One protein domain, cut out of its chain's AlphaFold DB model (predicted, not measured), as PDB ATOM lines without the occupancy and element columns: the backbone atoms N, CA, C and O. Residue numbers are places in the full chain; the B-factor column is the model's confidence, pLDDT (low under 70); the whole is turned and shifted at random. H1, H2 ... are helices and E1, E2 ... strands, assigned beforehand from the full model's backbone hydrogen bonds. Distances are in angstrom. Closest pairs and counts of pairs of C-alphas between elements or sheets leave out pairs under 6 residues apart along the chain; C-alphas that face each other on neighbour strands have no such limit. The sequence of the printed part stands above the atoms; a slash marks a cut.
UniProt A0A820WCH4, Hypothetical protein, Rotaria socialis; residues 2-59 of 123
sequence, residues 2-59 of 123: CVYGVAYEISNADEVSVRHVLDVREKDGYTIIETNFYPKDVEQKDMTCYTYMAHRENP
ATOM      1  N   CYS A   2     231.694 237.137 181.980       87.25
ATOM      2  CA  CYS A   2     230.438 236.678 181.402       87.25
ATOM      3  C   CYS A   2     230.171 235.240 181.860       87.25
ATOM      4  O   CYS A   2     231.104 234.499 182.161       87.25
ATOM      5  N   VAL A   3     228.897 234.854 181.907       92.19
ATOM      6  CA  VAL A   3     228.466 233.485 182.209       92.19
ATOM      7  C   VAL A   3     227.577 233.024 181.065       92.19
ATOM      8  O   VAL A   3     226.651 233.733 180.671       92.19
ATOM      9  N   TYR A   4     227.871 231.848 180.518       92.88
ATOM     10  CA  TYR A   4     227.064 231.242 179.465       92.88
ATOM     11  C   TYR A   4     226.026 230.315 180.082       92.88
ATOM     12  O   TYR A   4     226.315 229.563 181.008       92.88
ATOM     13  N   GLY A   5     224.813 230.354 179.548       93.44
ATOM     14  CA  GLY A   5     223.713 229.551 180.052       93.44
ATOM     15  C   GLY A   5     222.521 229.579 179.114       93.44
ATOM     16  O   GLY A   5     222.624 229.992 177.959       93.44
ATOM     17  N   VAL A   6     221.385 229.129 179.635       93.88
ATOM     18  CA  VAL A   6     220.115 229.059 178.911       93.88
ATOM     19  C   VAL A   6     219.062 229.811 179.713       93.88
ATOM     20  O   VAL A   6     218.943 229.604 180.919       93.88
ATOM     21  N   ALA A   7     218.300 230.670 179.040       94.12
ATOM     22  CA  ALA A   7     217.099 231.279 179.595       94.12
ATOM     23  C   ALA A   7     215.881 230.421 179.229       94.12
ATOM     24  O   ALA A   7     215.726 230.020 178.075       94.12
ATOM     25  N   TYR A   8     215.026 230.138 180.212       93.31
ATOM     26  CA  TYR A   8     213.784 229.391 180.023       93.31
ATOM     27  C   TYR A   8     212.591 230.323 180.226       93.31
ATOM     28  O   TYR A   8     212.486 230.979 181.261       93.31
ATOM     29  N   GLU A   9     211.681 230.355 179.254       92.69
ATOM     30  CA  GLU A   9     210.393 231.029 179.397       92.69
ATOM     31  C   GLU A   9     209.413 230.099 180.117       92.69
ATOM     32  O   GLU A   9     209.220 228.946 179.723       92.69
ATOM     33  N   ILE A  10     208.805 230.600 181.190       91.81
ATOM     34  CA  ILE A  10     207.796 229.872 181.957       91.81
ATOM     35  C   ILE A  10     206.433 230.429 181.564       91.81
ATOM     36  O   ILE A  10     206.222 231.640 181.580       91.81
ATOM     37  N   SER A  11     205.499 229.544 181.216       93.25
ATOM     38  CA  SER A  11     204.134 229.959 180.909       93.25
ATOM     39  C   SER A  11     203.459 230.546 182.157       93.25
ATOM     40  O   SER A  11     203.663 230.060 183.270       93.25
ATOM     41  N   ASN A  12     202.580 231.537 181.985       90.56
ATOM     42  CA  ASN A  12     201.831 232.124 183.109       90.56
ATOM     43  C   ASN A  12     200.996 231.086 183.887       90.56
ATOM     44  O   ASN A  12     200.707 231.282 185.063       90.56
ATOM     45  N   ALA A  13     200.579 229.994 183.236       93.31
ATOM     46  CA  ALA A  13     199.821 228.927 183.887       93.31
ATOM     47  C   ALA A  13     200.698 228.070 184.818       93.31
ATOM     48  O   ALA A  13     200.197 227.543 185.812       93.31
ATOM     49  N   ASP A  14     201.994 227.969 184.515       92.12
ATOM     50  CA  ASP A  14     202.951 227.125 185.229       92.12
ATOM     51  C   ASP A  14     203.850 227.918 186.186       92.12
ATOM     52  O   ASP A  14     204.595 227.325 186.961       92.12
ATOM     53  N   GLU A  15     203.787 229.254 186.176       89.19
ATOM     54  CA  GLU A  15     204.679 230.115 186.964       89.19
ATOM     55  C   GLU A  15     204.711 229.721 188.446       89.19
ATOM     56  O   GLU A  15     205.780 229.517 189.018       89.19
ATOM     57  N   VAL A  16     203.537 229.548 189.063       87.50
ATOM     58  CA  VAL A  16     203.427 229.223 190.492       87.50
ATOM     59  C   VAL A  16     204.005 227.841 190.800       87.50
ATOM     60  O   VAL A  16     204.710 227.677 191.796       87.50
ATOM     61  N   SER A  17     203.719 226.842 189.963       90.44
ATOM     62  CA  SER A  17     204.168 225.466 190.193       90.44
ATOM     63  C   SER A  17     205.672 225.326 189.959       90.44
ATOM     64  O   SER A  17     206.366 224.738 190.788       90.44
ATOM     65  N   VAL A  18     206.196 225.924 188.886       88.62
ATOM     66  CA  VAL A  18     207.629 225.936 188.581       88.62
ATOM     67  C   VAL A  18     208.392 226.692 189.661       88.62
ATOM     68  O   VAL A  18     209.389 226.176 190.164       88.62
ATOM     69  N   ARG A  19     207.908 227.863 190.086       83.69
ATOM     70  CA  ARG A  19     208.555 228.636 191.151       83.69
ATOM     71  C   ARG A  19     208.594 227.873 192.468       83.69
ATOM     72  O   ARG A  19     209.645 227.827 193.090       83.69
ATOM     73  N   HIS A  20     207.516 227.181 192.832       86.00
ATOM     74  CA  HIS A  20     207.510 226.333 194.022       86.00
ATOM     75  C   HIS A  20     208.575 225.224 193.967       86.00
ATOM     76  O   HIS A  20     209.268 224.977 194.952       86.00
ATOM     77  N   VAL A  21     208.739 224.563 192.815       86.00
ATOM     78  CA  VAL A  21     209.775 223.531 192.633       86.00
ATOM     79  C   VAL A  21     211.182 224.132 192.713       86.00
ATOM     80  O   VAL A  21     212.062 223.539 193.338       86.00
ATOM     81  N   LEU A  22     211.393 225.306 192.112       84.69
ATOM     82  CA  LEU A  22     212.673 226.011 192.163       84.69
ATOM     83  C   LEU A  22     213.011 226.457 193.592       84.69
ATOM     84  O   LEU A  22     214.118 226.191 194.048       84.69
ATOM     85  N   ASP A  23     212.053 227.004 194.340       81.69
ATOM     86  CA  ASP A  23     212.254 227.425 195.732       81.69
ATOM     87  C   ASP A  23     212.670 226.251 196.636       81.69
ATOM     88  O   ASP A  23     213.491 226.408 197.538       81.69
ATOM     89  N   VAL A  24     212.145 225.043 196.390       80.06
ATOM     90  CA  VAL A  24     212.552 223.833 197.126       80.06
ATOM     91  C   VAL A  24     213.964 223.387 196.746       80.06
ATOM     92  O   VAL A  24     214.700 222.902 197.609       80.06
ATOM     93  N   ARG A  25     214.345 223.519 195.471       79.56
ATOM     94  CA  ARG A  25     215.679 223.137 194.993       79.56
ATOM     95  C   ARG A  25     216.755 224.091 195.511       79.56
ATOM     96  O   ARG A  25     217.802 223.627 195.939       79.56
ATOM     97  N   GLU A  26     216.461 225.387 195.526       80.00
ATOM     98  CA  GLU A  26     217.400 226.465 195.867       80.00
ATOM     99  C   GLU A  26     217.264 226.942 197.331       80.00
ATOM    100  O   GLU A  26     217.748 228.008 197.716       80.00
ATOM    101  N   LYS A  27     216.607 226.138 198.179       72.38
ATOM    102  CA  LYS A  27     216.277 226.437 199.586       72.38
ATOM    103  C   LYS A  27     217.475 226.770 200.486       72.38
ATOM    104  O   LYS A  27     217.295 227.335 201.564       72.38
ATOM    105  N   ASP A  28     218.688 226.426 200.065       77.94
ATOM    106  CA  ASP A  28     219.911 226.527 200.859       77.94
ATOM    107  C   ASP A  28     220.573 227.911 200.722       77.94
ATOM    108  O   ASP A  28     221.762 228.031 200.445       77.94
ATOM    109  N   GLY A  29     219.791 228.980 200.924       76.62
ATOM    110  CA  GLY A  29     220.295 230.358 201.020       76.62
ATOM    111  C   GLY A  29     220.521 231.082 199.688       76.62
ATOM    112  O   GLY A  29     221.240 232.085 199.658       76.62
ATOM    113  N   TYR A  30     219.928 230.599 198.595       86.19
ATOM    114  CA  TYR A  30     219.910 231.331 197.331       86.19
ATOM    115  C   TYR A  30     218.839 232.423 197.349       86.19
ATOM    116  O   TYR A  30     217.773 232.283 197.949       86.19
ATOM    117  N   THR A  31     219.121 233.519 196.654       87.31
ATOM    118  CA  THR A  31     218.183 234.622 196.429       87.31
ATOM    119  C   THR A  31     217.953 234.805 194.938       87.31
ATOM    120  O   THR A  31     218.828 234.506 194.125       87.31
ATOM    121  N   ILE A  32     216.770 235.288 194.569       89.25
ATOM    122  CA  ILE A  32     216.471 235.626 193.179       89.25
ATOM    123  C   ILE A  32     217.040 237.012 192.891       89.25
ATOM    124  O   ILE A  32     216.694 237.978 193.573       89.25
ATOM    125  N   ILE A  33     217.861 237.107 191.852       91.75
ATOM    126  CA  ILE A  33     218.347 238.373 191.312       91.75
ATOM    127  C   ILE A  33     217.855 238.566 189.880       91.75
ATOM    128  O   ILE A  33     217.646 237.606 189.135       91.75
ATOM    129  N   GLU A  34     217.690 239.826 189.503       94.81
ATOM    130  CA  GLU A  34     217.401 240.240 188.136       94.81
ATOM    131  C   GLU A  34     218.716 240.480 187.378       94.81
ATOM    132  O   GLU A  34     219.640 241.101 187.904       94.81
ATOM    133  N   THR A  35     218.817 239.980 186.146       94.38
ATOM    134  CA  THR A  35     219.988 240.164 185.281       94.38
ATOM    135  C   THR A  35     219.580 240.324 183.822       94.38
ATOM    136  O   THR A  35     218.547 239.814 183.387       94.38
ATOM    137  N   ASN A  36     220.429 240.984 183.038       95.50
ATOM    138  CA  ASN A  36     220.291 240.999 181.587       95.50
ATOM    139  C   ASN A  36     220.774 239.668 181.004       95.50
ATOM    140  O   ASN A  36     221.818 239.144 181.405       95.50
ATOM    141  N   PHE A  37     220.029 239.153 180.036       95.62
ATOM    142  CA  PHE A  37     220.381 238.013 179.208       95.62
ATOM    143  C   PHE A  37     220.559 238.479 177.764       95.62
ATOM    144  O   PHE A  37     219.706 239.176 177.214       95.62
ATOM    145  N   TYR A  38     221.673 238.063 177.170       94.44
ATOM    146  CA  TYR A  38     222.075 238.401 175.809       94.44
ATOM    147  C   TYR A  38     221.995 237.126 174.960       94.44
ATOM    148  O   TYR A  38     222.866 236.258 175.096       94.44
ATOM    149  N   PRO A  39     220.941 236.950 174.141       93.94
ATOM    150  CA  PRO A  39     220.771 235.746 173.342       93.94
ATOM    151  C   PRO A  39     221.943 235.512 172.383       93.94
ATOM    152  O   PRO A  39     222.527 236.442 171.833       93.94
ATOM    153  N   LYS A  40     222.266 234.237 172.135       91.12
ATOM    154  CA  LYS A  40     223.268 233.854 171.124       91.12
ATOM    155  C   LYS A  40     222.817 234.216 169.705       91.12
ATOM    156  O   LYS A  40     223.646 234.499 168.844       91.12
ATOM    157  N   ASP A  41     221.512 234.137 169.467       90.25
ATOM    158  CA  ASP A  41     220.883 234.549 168.222       90.25
ATOM    159  C   ASP A  41     220.751 236.075 168.198       90.25
ATOM    160  O   ASP A  41     219.971 236.647 168.955       90.25
ATOM    161  N   VAL A  42     221.526 236.722 167.326       83.06
ATOM    162  CA  VAL A  42     221.610 238.187 167.226       83.06
ATOM    163  C   VAL A  42     220.316 238.843 166.738       83.06
ATOM    164  O   VAL A  42     220.180 240.060 166.836       83.06
ATOM    165  N   GLU A  43     219.374 238.066 166.196       92.44
ATOM    166  CA  GLU A  43     218.051 238.574 165.824       92.44
ATOM    167  C   GLU A  43     217.127 238.726 167.042       92.44
ATOM    168  O   GLU A  43     216.156 239.491 167.004       92.44
ATOM    169  N   GLN A  44     217.434 238.035 168.142       91.69
ATOM    170  CA  GLN A  44     216.686 238.138 169.385       91.69
ATOM    171  C   GLN A  44     217.164 239.337 170.199       91.69
ATOM    172  O   GLN A  44     218.354 239.627 170.301       91.69
ATOM    173  N   LYS A  45     216.207 240.045 170.799       93.06
ATOM    174  CA  LYS A  45     216.510 241.187 171.661       93.06
ATOM    175  C   LYS A  45     216.994 240.713 173.021       93.06
ATOM    176  O   LYS A  45     216.474 239.734 173.558       93.06
ATOM    177  N   ASP A  46     217.904 241.490 173.594       95.31
ATOM    178  CA  ASP A  46     218.264 241.408 175.004       95.31
ATOM    179  C   ASP A  46     217.004 241.416 175.874       95.31
ATOM    180  O   ASP A  46     216.032 242.132 175.596       95.31
ATOM    181  N   MET A  47     217.025 240.615 176.932       94.75
ATOM    182  CA  MET A  47     215.883 240.448 177.822       94.75
ATOM    183  C   MET A  47     216.312 240.415 179.279       94.75
ATOM    184  O   MET A  47     217.443 240.069 179.613       94.75
ATOM    185  N   THR A  48     215.381 240.763 180.154       95.81
ATOM    186  CA  THR A  48     215.553 240.630 181.594       95.81
ATOM    187  C   THR A  48     215.183 239.213 182.016       95.81
ATOM    188  O   THR A  48     214.110 238.717 181.675       95.81
ATOM    189  N   CYS A  49     216.064 238.565 182.773       95.00
ATOM    190  CA  CYS A  49     215.846 237.241 183.335       95.00
ATOM    191  C   CYS A  49     216.077 237.247 184.844       95.00
ATOM    192  O   CYS A  49     216.787 238.092 185.390       95.00
ATOM    193  N   TYR A  50     215.507 236.245 185.504       92.56
ATOM    194  CA  TYR A  50     215.752 235.968 186.910       92.56
ATOM    195  C   TYR A  50     216.712 234.790 187.043       92.56
ATOM    196  O   TYR A  50     216.593 233.803 186.317       92.56
ATOM    197  N   THR A  51     217.648 234.877 187.983       92.12
ATOM    198  CA  THR A  51     218.537 233.767 188.336       92.12
ATOM    199  C   THR A  51     218.676 233.647 189.847       92.12
ATOM    200  O   THR A  51     218.496 234.625 190.573       92.12
ATOM    201  N   TYR A  52     218.981 232.443 190.323       90.81
ATOM    202  CA  TYR A  52     219.226 232.172 191.734       90.81
ATOM    203  C   TYR A  52     220.716 232.330 192.025       90.81
ATOM    204  O   TYR A  52     221.554 231.696 191.384       90.81
ATOM    205  N   MET A  53     221.055 233.169 193.001       90.12
ATOM    206  CA  MET A  53     222.430 233.430 193.414       90.12
ATOM    207  C   MET A  53     222.566 233.330 194.934       90.12
ATOM    208  O   MET A  53     221.795 233.924 195.688       90.12
ATOM    209  N   ALA A  54     223.570 232.580 195.382       89.44
ATOM    210  CA  ALA A  54     223.979 232.545 196.778       89.44
ATOM    211  C   ALA A  54     224.932 233.714 197.082       89.44
ATOM    212  O   ALA A  54     225.869 233.973 196.325       89.44
ATOM    213  N   HIS A  55     224.701 234.409 198.198       86.38
ATOM    214  CA  HIS A  55     225.592 235.466 198.686       86.38
ATOM    215  C   HIS A  55     226.776 234.896 199.487       86.38
ATOM    216  O   HIS A  55     226.747 233.742 199.911       86.38
ATOM    217  N   ARG A  56     227.814 235.709 199.736       87.94
ATOM    218  CA  ARG A  56     229.002 235.290 200.513       87.94
ATOM    219  C   ARG A  56     228.671 234.966 201.973       87.94
ATOM    220  O   ARG A  56     229.410 234.243 202.625       87.94
ATOM    221  N   GLU A  57     227.558 235.469 202.486       88.25
ATOM    222  CA  GLU A  57     227.045 235.174 203.823       88.25
ATOM    223  C   GLU A  57     226.323 233.817 203.901       88.25
ATOM    224  O   GLU A  57     225.893 233.417 204.984       88.25
ATOM    225  N   ASN A  58     226.163 233.106 202.778       87.69
ATOM    226  CA  ASN A  58     225.536 231.791 202.760       87.69
ATOM    227  C   ASN A  58     226.367 230.802 203.609       87.69
ATOM    228  O   ASN A  58     227.561 230.645 203.346       87.69
ATOM    229  N   PRO A  59     225.772 230.098 204.596       88.38
ATOM    230  CA  PRO A  59     226.497 229.156 205.457       88.38
ATOM    231  C   PRO A  59     227.127 227.978 204.698       88.38
ATOM    232  O   PRO A  59     228.004 227.309 205.239       88.38
TER     233      PRO A  59
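What this domain is: This is residues 2 to 59 of the 123 residues of the protein "Hypothetical protein" of Rotaria socialis (UniProt A0A820WCH4). What shape do these atoms make? A long hairpin of two strands, E1 and E2, makes one side of a loose, flat triangle, and the chain from residue 2 to 14, with no named element, crosses the hairpin and runs away from it to a free corner. From that corner, where residues 11 to 17 stick out, the one helix, H1, leads back toward the start of E1. What is it built of? The printed part has 58 residues with one named helix and two named strands, in the order H1, E1, E2; the sheet's order is E1 - E2, antiparallel, and the class is mixed, helices and strands, with 27 residues in named elements, under half. How large is it? It is loose, with a radius of gyration of the C-alphas of 13.4 A, and spans 41 by 31 by 14 A.

Where its parts are: Where does the printed part begin? C-alpha 2 is at (230.438, 236.678, 181.402), and residues 2 to 14 follow with no named element. Where is the helix? H1 is residues 15 to 25, 15.3 A from first to last C-alpha, and begins with C-alpha 15 at (204.679, 230.115, 186.964). Where are the strands? E1 is residues 30 to 37, 19.3 A long, and E2 is residues 47 to 54, 22.1 A long between first and last C-alphas. E2 ends with C-alpha 54 at (223.979, 232.545, 196.778).

How they stand to each other: How does H1 stand to the strands? A tight link of 4 residues joins H1 to E1, while H1 and E2 are apart. In H1 every O i to N i+4 pair is within hydrogen-bond range. How do E1 and E2 pair? They are a hairpin of antiparallel neighbours, with 151 degrees between their directions, and C-alphas 30 and 54 face each other at 4.3 A. N 33 and O 51 are within hydrogen-bond range at 2.9 A, and so are N 49 and O 35 at 2.8 A. Is E1 straight? E1 bends by 58 degrees at residue 34.

The domain as a whole: How far does the whole reach? The two C-alphas farthest apart are those of Glu 43 and Pro 59, 41.6 A. Are there cuts or long links? The printed part has no cut and no long link; the link from E1 to E2, 9 residues, is short. How confident is the model? The mean pLDDT of the printed part is 89.4, and no printed residue is under 70.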